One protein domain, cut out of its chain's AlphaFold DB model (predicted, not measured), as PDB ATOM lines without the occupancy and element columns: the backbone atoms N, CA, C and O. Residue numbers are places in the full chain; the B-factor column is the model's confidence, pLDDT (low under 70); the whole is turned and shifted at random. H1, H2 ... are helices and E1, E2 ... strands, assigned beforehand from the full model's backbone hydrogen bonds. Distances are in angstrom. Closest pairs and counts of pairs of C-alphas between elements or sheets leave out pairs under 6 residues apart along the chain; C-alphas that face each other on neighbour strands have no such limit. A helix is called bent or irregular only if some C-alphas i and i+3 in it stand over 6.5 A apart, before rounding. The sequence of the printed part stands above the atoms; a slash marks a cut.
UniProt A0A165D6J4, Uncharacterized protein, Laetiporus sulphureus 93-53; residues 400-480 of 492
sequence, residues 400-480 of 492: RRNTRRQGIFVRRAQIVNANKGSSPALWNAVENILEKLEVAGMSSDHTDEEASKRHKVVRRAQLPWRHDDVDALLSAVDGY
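What this domain is: This is residues 400 to 480 of the 492 residues of an uncharacterized protein of Laetiporus sulphureus 93-53 (UniProt A0A165D6J4). A short strand hairpin, E1 and E2, forms an arm whose tip, residues 450 to 455, sticks out from a helical body: the long hairpin of H1 and H2, with the end of H3 meeting H1 partway along. The 81 printed residues, mostly helix, run H1, H2, E1, E2, H3, only just loose, close to compact, with radius of gyration of the C-alphas 14.2 A and spans of 46 by 23 by 21 A.

Where its parts are: E1 is residues 445 to 447 and E2 458 to 460. H1, residues 400 to 422, starts at C-alpha (20.192, 19.628, 47.258) and measures 34.5 A; it is irregular, C-alphas 418 and 421 being 7.4 A apart. H2, 424 to 437, measures 19.7 A. H3, 468 to 479, measures 16.7 A and ends at C-alpha (-1.428, 30.067, 50.041).

How they stand to each other: E1 and E2 are an antiparallel hairpin at 139 degrees; N 446 and O 459 are 2.8 A apart, within hydrogen-bond range. H1 and E1 are only just apart, closest 8.1 A. H1 and H2, a helical hairpin, touch at a shallow tilt of 15 degrees, opposite ways; the closest C-alphas, Lys 420 and Trp 427, are 5.3 A apart. H3 touches H1 with residues 477 to 478 alone, only just about perpendicular at 72 degrees; the closest C-alphas, Arg 412 and Asp 478, are 6.9 A apart. H2 and H3 are near each other. O i to N i+4 pairs are within hydrogen-bond range throughout H2 and H3, and 17 of 19 in H1.

The domain as a whole: The printed part has no cut and no long link. The farthest C-alphas, Ala 425 and Lys 453, are 47.0 A apart. Residues 446 to 453 have pLDDT under 70.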
ATOM      1  N   ARG A 400      21.043  19.125  46.154       84.62
ATOM      2  CA  ARG A 400      20.192  19.628  47.258       84.62
ATOM      3  C   ARG A 400      19.157  20.657  46.790       84.62
ATOM      4  O   ARG A 400      18.017  20.627  47.264       84.62
ATOM      5  N   ARG A 401      19.536  21.575  45.892       87.00
ATOM      6  CA  ARG A 401      18.604  22.546  45.295       87.00
ATOM      7  C   ARG A 401      17.546  21.825  44.460       87.00
ATOM      8  O   ARG A 401      16.374  22.164  44.607       87.00
ATOM      9  N   ASN A 402      17.935  20.823  43.671       89.31
ATOM     10  CA  ASN A 402      17.027  20.037  42.838       89.31
ATOM     11  C   ASN A 402      16.009  19.242  43.679       89.31
ATOM     12  O   ASN A 402      14.811  19.416  43.486       89.31
ATOM     13  N   THR A 403      16.426  18.514  44.726       87.56
ATOM     14  CA  THR A 403      15.469  17.867  45.659       87.56
ATOM     15  C   THR A 403      14.469  18.845  46.240       87.56
ATOM     16  O   THR A 403      13.289  18.529  46.378       87.56
ATOM     17  N   ARG A 404      14.927  20.037  46.634       87.88
ATOM     18  CA  ARG A 404      14.021  21.038  47.193       87.88
ATOM     19  C   ARG A 404      13.003  21.487  46.147       87.88
ATOM     20  O   ARG A 404      11.825  21.576  46.477       87.88
ATOM     21  N   ARG A 405      13.449  21.739  44.913       92.31
ATOM     22  CA  ARG A 405      12.575  22.076  43.782       92.31
ATOM     23  C   ARG A 405      11.553  20.972  43.532       92.31
ATOM     24  O   ARG A 405      10.368  21.280  43.483       92.31
ATOM     25  N   GLN A 406      11.986  19.712  43.515       93.38
ATOM     26  CA  GLN A 406      11.103  18.554  43.373       93.38
ATOM     27  C   GLN A 406      10.044  18.511  44.476       93.38
ATOM     28  O   GLN A 406       8.853  18.414  44.201       93.38
ATOM     29  N   GLY A 407      10.451  18.673  45.738       90.94
ATOM     30  CA  GLY A 407       9.511  18.697  46.858       90.94
ATOM     31  C   GLY A 407       8.491  19.840  46.771       90.94
ATOM     32  O   GLY A 407       7.336  19.664  47.158       90.94
ATOM     33  N   ILE A 408       8.890  21.008  46.256       92.62
ATOM     34  CA  ILE A 408       7.980  22.140  46.020       92.62
ATOM     35  C   ILE A 408       7.018  21.829  44.870       92.62
ATOM     36  O   ILE A 408       5.819  22.057  45.026       92.62
ATOM     37  N   PHE A 409       7.523  21.288  43.757       95.38
ATOM     38  CA  PHE A 409       6.722  20.874  42.606       95.38
ATOM     39  C   PHE A 409       5.630  19.888  43.028       95.38
ATOM     40  O   PHE A 409       4.444  20.172  42.866       95.38
ATOM     41  N   VAL A 410       6.020  18.789  43.683       94.88
ATOM     42  CA  VAL A 410       5.096  17.750  44.159       94.88
ATOM     43  C   VAL A 410       4.065  18.329  45.125       94.88
ATOM     44  O   VAL A 410       2.868  18.083  44.985       94.88
ATOM     45  N   ARG A 411       4.490  19.166  46.082       94.38
ATOM     46  CA  ARG A 411       3.560  19.832  47.007       94.38
ATOM     47  C   ARG A 411       2.532  20.684  46.258       94.38
ATOM     48  O   ARG A 411       1.360  20.677  46.625       94.38
ATOM     49  N   ARG A 412       2.952  21.444  45.246       95.38
ATOM     50  CA  ARG A 412       2.050  22.292  44.454       95.38
ATOM     51  C   ARG A 412       1.099  21.460  43.608       95.38
ATOM     52  O   ARG A 412      -0.090  21.752  43.626       95.38
ATOM     53  N   ALA A 413       1.579  20.391  42.978       96.25
ATOM     54  CA  ALA A 413       0.735  19.448  42.250       96.25
ATOM     55  C   ALA A 413      -0.355  18.854  43.161       96.25
ATOM     56  O   ALA A 413      -1.529  18.814  42.797       96.25
ATOM     57  N   GLN A 414      -0.007  18.504  44.404       95.06
ATOM     58  CA  GLN A 414      -0.975  18.043  45.405       95.06
ATOM     59  C   GLN A 414      -2.005  19.118  45.780       95.06
ATOM     60  O   GLN A 414      -3.188  18.804  45.911       95.06
ATOM     61  N   ILE A 415      -1.587  20.379  45.959       94.12
ATOM     62  CA  ILE A 415      -2.509  21.497  46.223       94.12
ATOM     63  C   ILE A 415      -3.473  21.675  45.048       94.12
ATOM     64  O   ILE A 415      -4.680  21.764  45.272       94.12
ATOM     65  N   VAL A 416      -2.953  21.690  43.819       96.06
ATOM     66  CA  VAL A 416      -3.746  21.824  42.591       96.06
ATOM     67  C   VAL A 416      -4.778  20.705  42.513       96.06
ATOM     68  O   VAL A 416      -5.975  20.984  42.472       96.06
ATOM     69  N   ASN A 417      -4.346  19.445  42.620       95.69
ATOM     70  CA  ASN A 417      -5.234  18.287  42.561       95.69
ATOM     71  C   ASN A 417      -6.316  18.316  43.657       95.69
ATOM     72  O   ASN A 417      -7.491  18.079  43.383       95.69
ATOM     73  N   ALA A 418      -5.951  18.681  44.890       94.44
ATOM     74  CA  ALA A 418      -6.895  18.764  46.005       94.44
ATOM     75  C   ALA A 418      -7.973  19.845  45.821       94.44
ATOM     76  O   ALA A 418      -9.051  19.729  46.403       94.44
ATOM     77  N   ASN A 419      -7.695  20.894  45.040       94.44
ATOM     78  CA  ASN A 419      -8.625  21.996  44.815       94.44
ATOM     79  C   ASN A 419      -9.374  21.902  43.473       94.44
ATOM     80  O   ASN A 419     -10.335  22.655  43.285       94.44
ATOM     81  N   LYS A 420      -9.036  20.947  42.586       95.31
ATOM     82  CA  LYS A 420      -9.691  20.760  41.271       95.31
ATOM     83  C   LYS A 420     -11.217  20.730  41.339       95.31
ATOM     84  O   LYS A 420     -11.870  21.336  40.498       95.31
ATOM     85  N   GLY A 421     -11.794  20.097  42.364       93.12
ATOM     86  CA  GLY A 421     -13.251  20.002  42.522       93.12
ATOM     87  C   GLY A 421     -13.973  21.343  42.720       93.12
ATOM     88  O   GLY A 421     -15.164  21.428  42.447       93.12
ATOM     89  N   SER A 422     -13.274  22.394  43.167       93.94
ATOM     90  CA  SER A 422     -13.870  23.720  43.408       93.94
ATOM     91  C   SER A 422     -14.026  24.563  42.138       93.94
ATOM     92  O   SER A 422     -14.976  25.331  42.020       93.94
ATOM     93  N   SER A 423     -13.086  24.442  41.200       95.12
ATOM     94  CA  SER A 423     -13.090  25.152  39.917       95.12
ATOM     95  C   SER A 423     -12.231  24.383  38.908       95.12
ATOM     96  O   SER A 423     -11.041  24.676  38.759       95.12
ATOM     97  N   PRO A 424     -12.799  23.370  38.229       95.81
ATOM     98  CA  PRO A 424     -12.020  22.484  37.367       95.81
ATOM     99  C   PRO A 424     -11.276  23.232  36.258       95.81
ATOM    100  O   PRO A 424     -10.098  22.984  36.036       95.81
ATOM    101  N   ALA A 425     -11.927  24.202  35.606       96.38
ATOM    102  CA  ALA A 425     -11.320  24.964  34.515       96.38
ATOM    103  C   ALA A 425     -10.082  25.761  34.967       96.38
ATOM    104  O   ALA A 425      -9.047  25.711  34.305       96.38
ATOM    105  N   LEU A 426     -10.167  26.452  36.112       95.75
ATOM    106  CA  LEU A 426      -9.051  27.219  36.667       95.75
ATOM    107  C   LEU A 426      -7.897  26.298  37.074       95.75
ATOM    108  O   LEU A 426      -6.760  26.519  36.670       95.75
ATOM    109  N   TRP A 427      -8.178  25.259  37.862       97.19
ATOM    110  CA  TRP A 427      -7.129  24.383  38.385       97.19
ATOM    111  C   TRP A 427      -6.480  23.520  37.304       97.19
ATOM    112  O   TRP A 427      -5.285  23.267  37.406       97.19
ATOM    113  N   ASN A 428      -7.205  23.155  36.244       97.56
ATOM    114  CA  ASN A 428      -6.610  22.524  35.064       97.56
ATOM    115  C   ASN A 428      -5.677  23.494  34.320       97.56
ATOM    116  O   ASN A 428      -4.617  23.093  33.855       97.56
ATOM    117  N   ALA A 429      -6.019  24.786  34.233       97.25
ATOM    118  CA  ALA A 429      -5.110  25.778  33.660       97.25
ATOM    119  C   ALA A 429      -3.838  25.951  34.512       97.25
ATOM    120  O   ALA A 429      -2.739  26.021  33.966       97.25
ATOM    121  N   VAL A 430      -3.966  25.965  35.845       97.44
ATOM    122  CA  VAL A 430      -2.813  26.014  36.764       97.44
ATOM    123  C   VAL A 430      -1.965  24.747  36.674       97.44
ATOM    124  O   VAL A 430      -0.740  24.845  36.683       97.44
ATOM    125  N   GLU A 431      -2.590  23.574  36.567       97.62
ATOM    126  CA  GLU A 431      -1.897  22.303  36.340       97.62
ATOM    127  C   GLU A 431      -1.087  22.342  35.046       97.62
ATOM    128  O   GLU A 431       0.114  22.103  35.095       97.62
ATOM    129  N   ASN A 432      -1.694  22.766  33.933       97.69
ATOM    130  CA  ASN A 432      -0.998  22.912  32.655       97.69
ATOM    131  C   ASN A 432       0.220  23.844  32.773       97.69
ATOM    132  O   ASN A 432       1.281  23.548  32.231       97.69
ATOM    133  N   ILE A 433       0.101  24.967  33.493       96.94
ATOM    134  CA  ILE A 433       1.239  25.870  33.735       96.94
ATOM    135  C   ILE A 433       2.316  25.166  34.570       96.94
ATOM    136  O   ILE A 433       3.500  25.267  34.252       96.94
ATOM    137  N   LEU A 434       1.925  24.455  35.630       96.69
ATOM    138  CA  LEU A 434       2.854  23.735  36.499       96.69
ATOM    139  C   LEU A 434       3.600  22.634  35.728       96.69
ATOM    140  O   LEU A 434       4.817  22.539  35.857       96.69
ATOM    141  N   GLU A 435       2.903  21.870  34.888       96.44
ATOM    142  CA  GLU A 435       3.484  20.855  34.005       96.44
ATOM    143  C   GLU A 435       4.481  21.458  33.016       96.44
ATOM    144  O   GLU A 435       5.553  20.900  32.829       96.44
ATOM    145  N   LYS A 436       4.186  22.625  32.426       96.81
ATOM    146  CA  LYS A 436       5.126  23.308  31.518       96.81
ATOM    147  C   LYS A 436       6.356  23.878  32.222       96.81
ATOM    148  O   LYS A 436       7.399  24.016  31.593       96.81
ATOM    149  N   LEU A 437       6.234  24.249  33.495       95.19
ATOM    150  CA  LEU A 437       7.359  24.727  34.301       95.19
ATOM    151  C   LEU A 437       8.255  23.588  34.789       95.19
ATOM    152  O   LEU A 437       9.444  23.812  35.028       95.19
ATOM    153  N   GLU A 438       7.677  22.402  34.981       96.38
ATOM    154  CA  GLU A 438       8.328  21.240  35.576       96.38
ATOM    155  C   GLU A 438       9.045  21.589  36.903       96.38
ATOM    156  O   GLU A 438       8.736  22.554  37.615       96.38
ATOM    157  N   VAL A 439      10.048  20.786  37.254       94.19
ATOM    158  CA  VAL A 439      10.922  20.987  38.415       94.19
ATOM    159  C   VAL A 439      11.811  22.219  38.236       94.19
ATOM    160  O   VAL A 439      12.113  22.925  39.204       94.19
ATOM    161  N   ALA A 440      12.226  22.501  36.997       92.44
ATOM    162  CA  ALA A 440      13.136  23.593  36.665       92.44
ATOM    163  C   ALA A 440      12.532  24.974  36.965       92.44
ATOM    164  O   ALA A 440      13.244  25.869  37.426       92.44
ATOM    165  N   GLY A 441      11.218  25.129  36.786       93.31
ATOM    166  CA  GLY A 441      10.480  26.352  37.089       93.31
ATOM    167  C   GLY A 441      10.139  26.552  38.559       93.31
ATOM    168  O   GLY A 441       9.546  27.575  38.910       93.31
ATOM    169  N   MET A 442      10.523  25.632  39.448       94.69
ATOM    170  CA  MET A 442      10.395  25.847  40.885       94.69
ATOM    171  C   MET A 442      11.560  26.698  41.405       94.69
ATOM    172  O   MET A 442      12.738  26.371  41.240       94.69
ATOM    173  N   SER A 443      11.243  27.795  42.097       86.50
ATOM    174  CA  SER A 443      12.263  28.601  42.776       86.50
ATOM    175  C   SER A 443      12.854  27.799  43.933       86.50
ATOM    176  O   SER A 443      12.112  27.300  44.782       86.50
ATOM    177  N   SER A 444      14.182  27.709  44.004       79.12
ATOM    178  CA  SER A 444      14.829  27.245  45.232       79.12
ATOM    179  C   SER A 444      14.846  28.393  46.240       79.12
ATOM    180  O   SER A 444      15.011  29.552  45.864       79.12
ATOM    181  N   ASP A 445      14.690  28.092  47.524       73.31
ATOM    182  CA  ASP A 445      15.022  29.055  48.574       73.31
ATOM    183  C   ASP A 445      16.548  29.244  48.593       73.31
ATOM    184  O   ASP A 445      17.281  28.284  48.852       73.31
ATOM    185  N   HIS A 446      17.034  30.453  48.330       65.50
ATOM    186  CA  HIS A 446      18.431  30.810  48.538       65.50
ATOM    187  C   HIS A 446      18.579  31.390  49.939       65.50
ATOM    188  O   HIS A 446      17.859  32.291  50.375       65.50
ATOM    189  N   THR A 447      19.504  30.813  50.688       60.25
ATOM    190  CA  THR A 447      20.032  31.457  51.881       60.25
ATOM    191  C   THR A 447      21.167  32.327  51.403       60.25
ATOM    192  O   THR A 447      22.097  31.782  50.815       60.25
ATOM    193  N   ASP A 448      21.061  33.637  51.614       52.03
ATOM    194  CA  ASP A 448      22.174  34.554  51.370       52.03
ATOM    195  C   ASP A 448      23.387  34.019  52.139       52.03
ATOM    196  O   ASP A 448      23.354  33.953  53.371       52.03
ATOM    197  N   GLU A 449      24.418  33.564  51.427       55.62
ATOM    198  CA  GLU A 449      25.640  33.039  52.054       55.62
ATOM    199  C   GLU A 449      26.390  34.157  52.800       55.62
ATOM    200  O   GLU A 449      27.089  33.893  53.777       55.62
ATOM    201  N   GLU A 450      26.139  35.415  52.422       53.06
ATOM    202  CA  GLU A 450      26.692  36.622  53.041       53.06
ATOM    203  C   GLU A 450      25.857  37.183  54.200       53.06
ATOM    204  O   GLU A 450      26.292  38.119  54.878       53.06
ATOM    205  N   ALA A 451      24.667  36.635  54.479       52.69
ATOM    206  CA  ALA A 451      23.883  37.099  55.616       52.69
ATOM    207  C   ALA A 451      24.662  36.804  56.907       52.69
ATOM    208  O   ALA A 451      24.826  35.651  57.309       52.69
ATOM    209  N   SER A 452      25.158  37.878  57.536       55.44
ATOM    210  CA  SER A 452      25.883  37.887  58.807       55.44
ATOM    211  C   SER A 452      25.409  36.765  59.732       55.44
ATOM    212  O   SER A 452      24.203  36.632  59.958       55.44
ATOM    213  N   LYS A 453      26.358  35.991  60.292       66.12
ATOM    214  CA  LYS A 453      26.193  34.748  61.090       66.12
ATOM    215  C   LYS A 453      25.066  34.749  62.144       66.12
ATOM    216  O   LYS A 453      24.764  33.708  62.718       66.12
ATOM    217  N   ARG A 454      24.481  35.906  62.448       73.38
ATOM    218  CA  ARG A 454      23.442  36.118  63.453       73.38
ATOM    219  C   ARG A 454      22.014  35.855  62.960       73.38
ATOM    220  O   ARG A 454      21.205  35.462  63.790       73.38
ATOM    221  N   HIS A 455      21.683  36.012  61.671       76.62
ATOM    222  CA  HIS A 455      20.305  35.786  61.200       76.62
ATOM    223  C   HIS A 455      20.258  35.172  59.802       76.62
ATOM    224  O   HIS A 455      20.664  35.780  58.819       76.62
ATOM    225  N   LYS A 456      19.688  33.966  59.711       76.25
ATOM    226  CA  LYS A 456      19.420  33.302  58.435       76.25
ATOM    227  C   LYS A 456      18.247  33.994  57.742       76.25
ATOM    228  O   LYS A 456      17.094  33.727  58.077       76.25
ATOM    229  N   VAL A 457      18.535  34.856  56.771       75.25
ATOM    230  CA  VAL A 457      17.515  35.411  55.875       75.25
ATOM    231  C   VAL A 457      17.331  34.438  54.714       75.25
ATOM    232  O   VAL A 457      18.278  34.104  54.005       75.25
ATOM    233  N   VAL A 458      16.114  33.925  54.556       74.19
ATOM    234  CA  VAL A 458      15.748  33.050  53.439       74.19
ATOM    235  C   VAL A 458      15.023  33.902  52.407       74.19
ATOM    236  O   VAL A 458      13.991  34.492  52.723       74.19
ATOM    237  N   ARG A 459      15.558  33.974  51.188       77.56
ATOM    238  CA  ARG A 459      14.922  34.639  50.046       77.56
ATOM    239  C   ARG A 459      14.634  33.599  48.969       77.56
ATOM    240  O   ARG A 459      15.393  32.649  48.798       77.56
ATOM    241  N   ARG A 460      13.533  33.746  48.235       78.62
ATOM    242  CA  ARG A 460      13.309  32.919  47.040       78.62
ATOM    243  C   ARG A 460      14.250  33.398  45.939       78.62
ATOM    244  O   ARG A 460      14.364  34.605  45.745       78.62
ATOM    245  N   ALA A 461      14.905  32.475  45.229       82.12
ATOM    246  CA  ALA A 461      15.572  32.843  43.979       82.12
ATOM    247  C   ALA A 461      14.533  33.421  43.029       82.12
ATOM    248  O   ALA A 461      13.557  32.734  42.710       82.12
ATOM    249  N   GLN A 462      14.784  34.628  42.534       83.12
ATOM    250  CA  GLN A 462      14.160  35.048  41.293       83.12
ATOM    251  C   GLN A 462      14.799  34.257  40.153       83.12
ATOM    252  O   GLN A 462      16.019  34.108  40.091       83.12
ATOM    253  N   LEU A 463      13.958  33.691  39.291       88.69
ATOM    254  CA  LEU A 463      14.389  33.039  38.061       88.69
ATOM    255  C   LEU A 463      14.253  34.096  36.958       88.69
ATOM    256  O   LEU A 463      13.118  34.432  36.638       88.69
ATOM    257  N   PRO A 464      15.351  34.631  36.387       88.75
ATOM    258  CA  PRO A 464      15.284  35.784  35.476       88.75
ATOM    259  C   PRO A 464      14.420  35.556  34.232       88.75
ATOM    260  O   PRO A 464      13.902  36.494  33.641       88.75
ATOM    261  N   TRP A 465      14.269  34.297  33.832       92.56
ATOM    262  CA  TRP A 465      13.470  33.878  32.685       92.56
ATOM    263  C   TRP A 465      11.985  33.665  33.020       92.56
ATOM    264  O   TRP A 465      11.183  33.431  32.116       92.56
ATOM    265  N   ARG A 466      11.599  33.702  34.301       92.12
ATOM    266  CA  ARG A 466      10.222  33.478  34.749       92.12
ATOM    267  C   ARG A 466       9.530  34.820  34.968       92.12
ATOM    268  O   ARG A 466      10.003  35.646  35.735       92.12
ATOM    269  N   HIS A 467       8.393  35.003  34.306       94.19
ATOM    270  CA  HIS A 467       7.594  36.222  34.413       94.19
ATOM    271  C   HIS A 467       6.999  36.401  35.825       94.19
ATOM    272  O   HIS A 467       6.566  35.422  36.439       94.19
ATOM    273  N   ASP A 468       6.902  37.648  36.301       92.12
ATOM    274  CA  ASP A 468       6.413  37.996  37.649       92.12
ATOM    275  C   ASP A 468       5.003  37.457  37.938       92.12
ATOM    276  O   ASP A 468       4.701  37.015  39.046       92.12
ATOM    277  N   ASP A 469       4.148  37.416  36.918       93.38
ATOM    278  CA  ASP A 469       2.797  36.850  37.005       93.38
ATOM    279  C   ASP A 469       2.784  35.365  37.385       93.38
ATOM    280  O   ASP A 469       1.927  34.909  38.145       93.38
ATOM    281  N   VAL A 470       3.751  34.594  36.878       94.56
ATOM    282  CA  VAL A 470       3.900  33.178  37.233       94.56
ATOM    283  C   VAL A 470       4.335  33.067  38.691       94.56
ATOM    284  O   VAL A 470       3.867  32.193  39.419       94.56
ATOM    285  N   ASP A 471       5.185  33.980  39.155       91.00
ATOM    286  CA  ASP A 471       5.592  34.048  40.555       91.00
ATOM    287  C   ASP A 471       4.441  34.418  41.496       91.00
ATOM    288  O   ASP A 471       4.281  33.800  42.559       91.00
ATOM    289  N   ALA A 472       3.593  35.362  41.087       91.44
ATOM    290  CA  ALA A 472       2.370  35.716  41.793       91.44
ATOM    291  C   ALA A 472       1.397  34.527  41.846       91.44
ATOM    292  O   ALA A 472       0.898  34.194  42.924       91.44
ATOM    293  N   LEU A 473       1.194  33.832  40.720       95.06
ATOM    294  CA  LEU A 473       0.362  32.630  40.639       95.06
ATOM    295  C   LEU A 473       0.868  31.530  41.579       95.06
ATOM    296  O   LEU A 473       0.107  31.008  42.391       95.06
ATOM    297  N   LEU A 474       2.154  31.183  41.509       94.19
ATOM    298  CA  LEU A 474       2.746  30.136  42.344       94.19
ATOM    299  C   LEU A 474       2.706  30.497  43.835       94.19
ATOM    300  O   LEU A 474       2.511  29.623  44.682       94.19
ATOM    301  N   SER A 475       2.853  31.782  44.164       91.62
ATOM    302  CA  SER A 475       2.684  32.287  45.529       91.62
ATOM    303  C   SER A 475       1.229  32.198  45.995       91.62
ATOM    304  O   SER A 475       0.985  31.838  47.147       91.62
ATOM    305  N   ALA A 476       0.264  32.455  45.106       93.75
ATOM    306  CA  ALA A 476      -1.151  32.255  45.393       93.75
ATOM    307  C   ALA A 476      -1.447  30.774  45.659       93.75
ATOM    308  O   ALA A 476      -2.020  30.472  46.702       93.75
ATOM    309  N   VAL A 477      -0.975  29.857  44.800       94.81
ATOM    310  CA  VAL A 477      -1.098  28.395  44.982       94.81
ATOM    311  C   VAL A 477      -0.539  27.958  46.336       94.81
ATOM    312  O   VAL A 477      -1.205  27.223  47.060       94.81
ATOM    313  N   ASP A 478       0.639  28.450  46.729       92.44
ATOM    314  CA  ASP A 478       1.246  28.123  48.028       92.44
ATOM    315  C   ASP A 478       0.388  28.559  49.234       92.44
ATOM    316  O   ASP A 478       0.534  27.990  50.324       92.44
ATOM    317  N   GLY A 479      -0.477  29.565  49.049       90.94
ATOM    318  CA  GLY A 479      -1.428  30.067  50.041       90.94
ATOM    319  C   GLY A 479      -2.713  29.241  50.165       90.94
ATOM    320  O   GLY A 479      -3.416  29.372  51.171       90.94
ATOM    321  N   TYR A 480      -3.018  28.370  49.197       91.44
ATOM    322  CA  TYR A 480      -4.140  27.438  49.309       91.44
ATOM    323  C   TYR A 480      -3.786  26.287  50.249       91.44
ATOM    324  O   TYR A 480      -2.682  25.736  50.250       91.44
TER     325      TYR A 480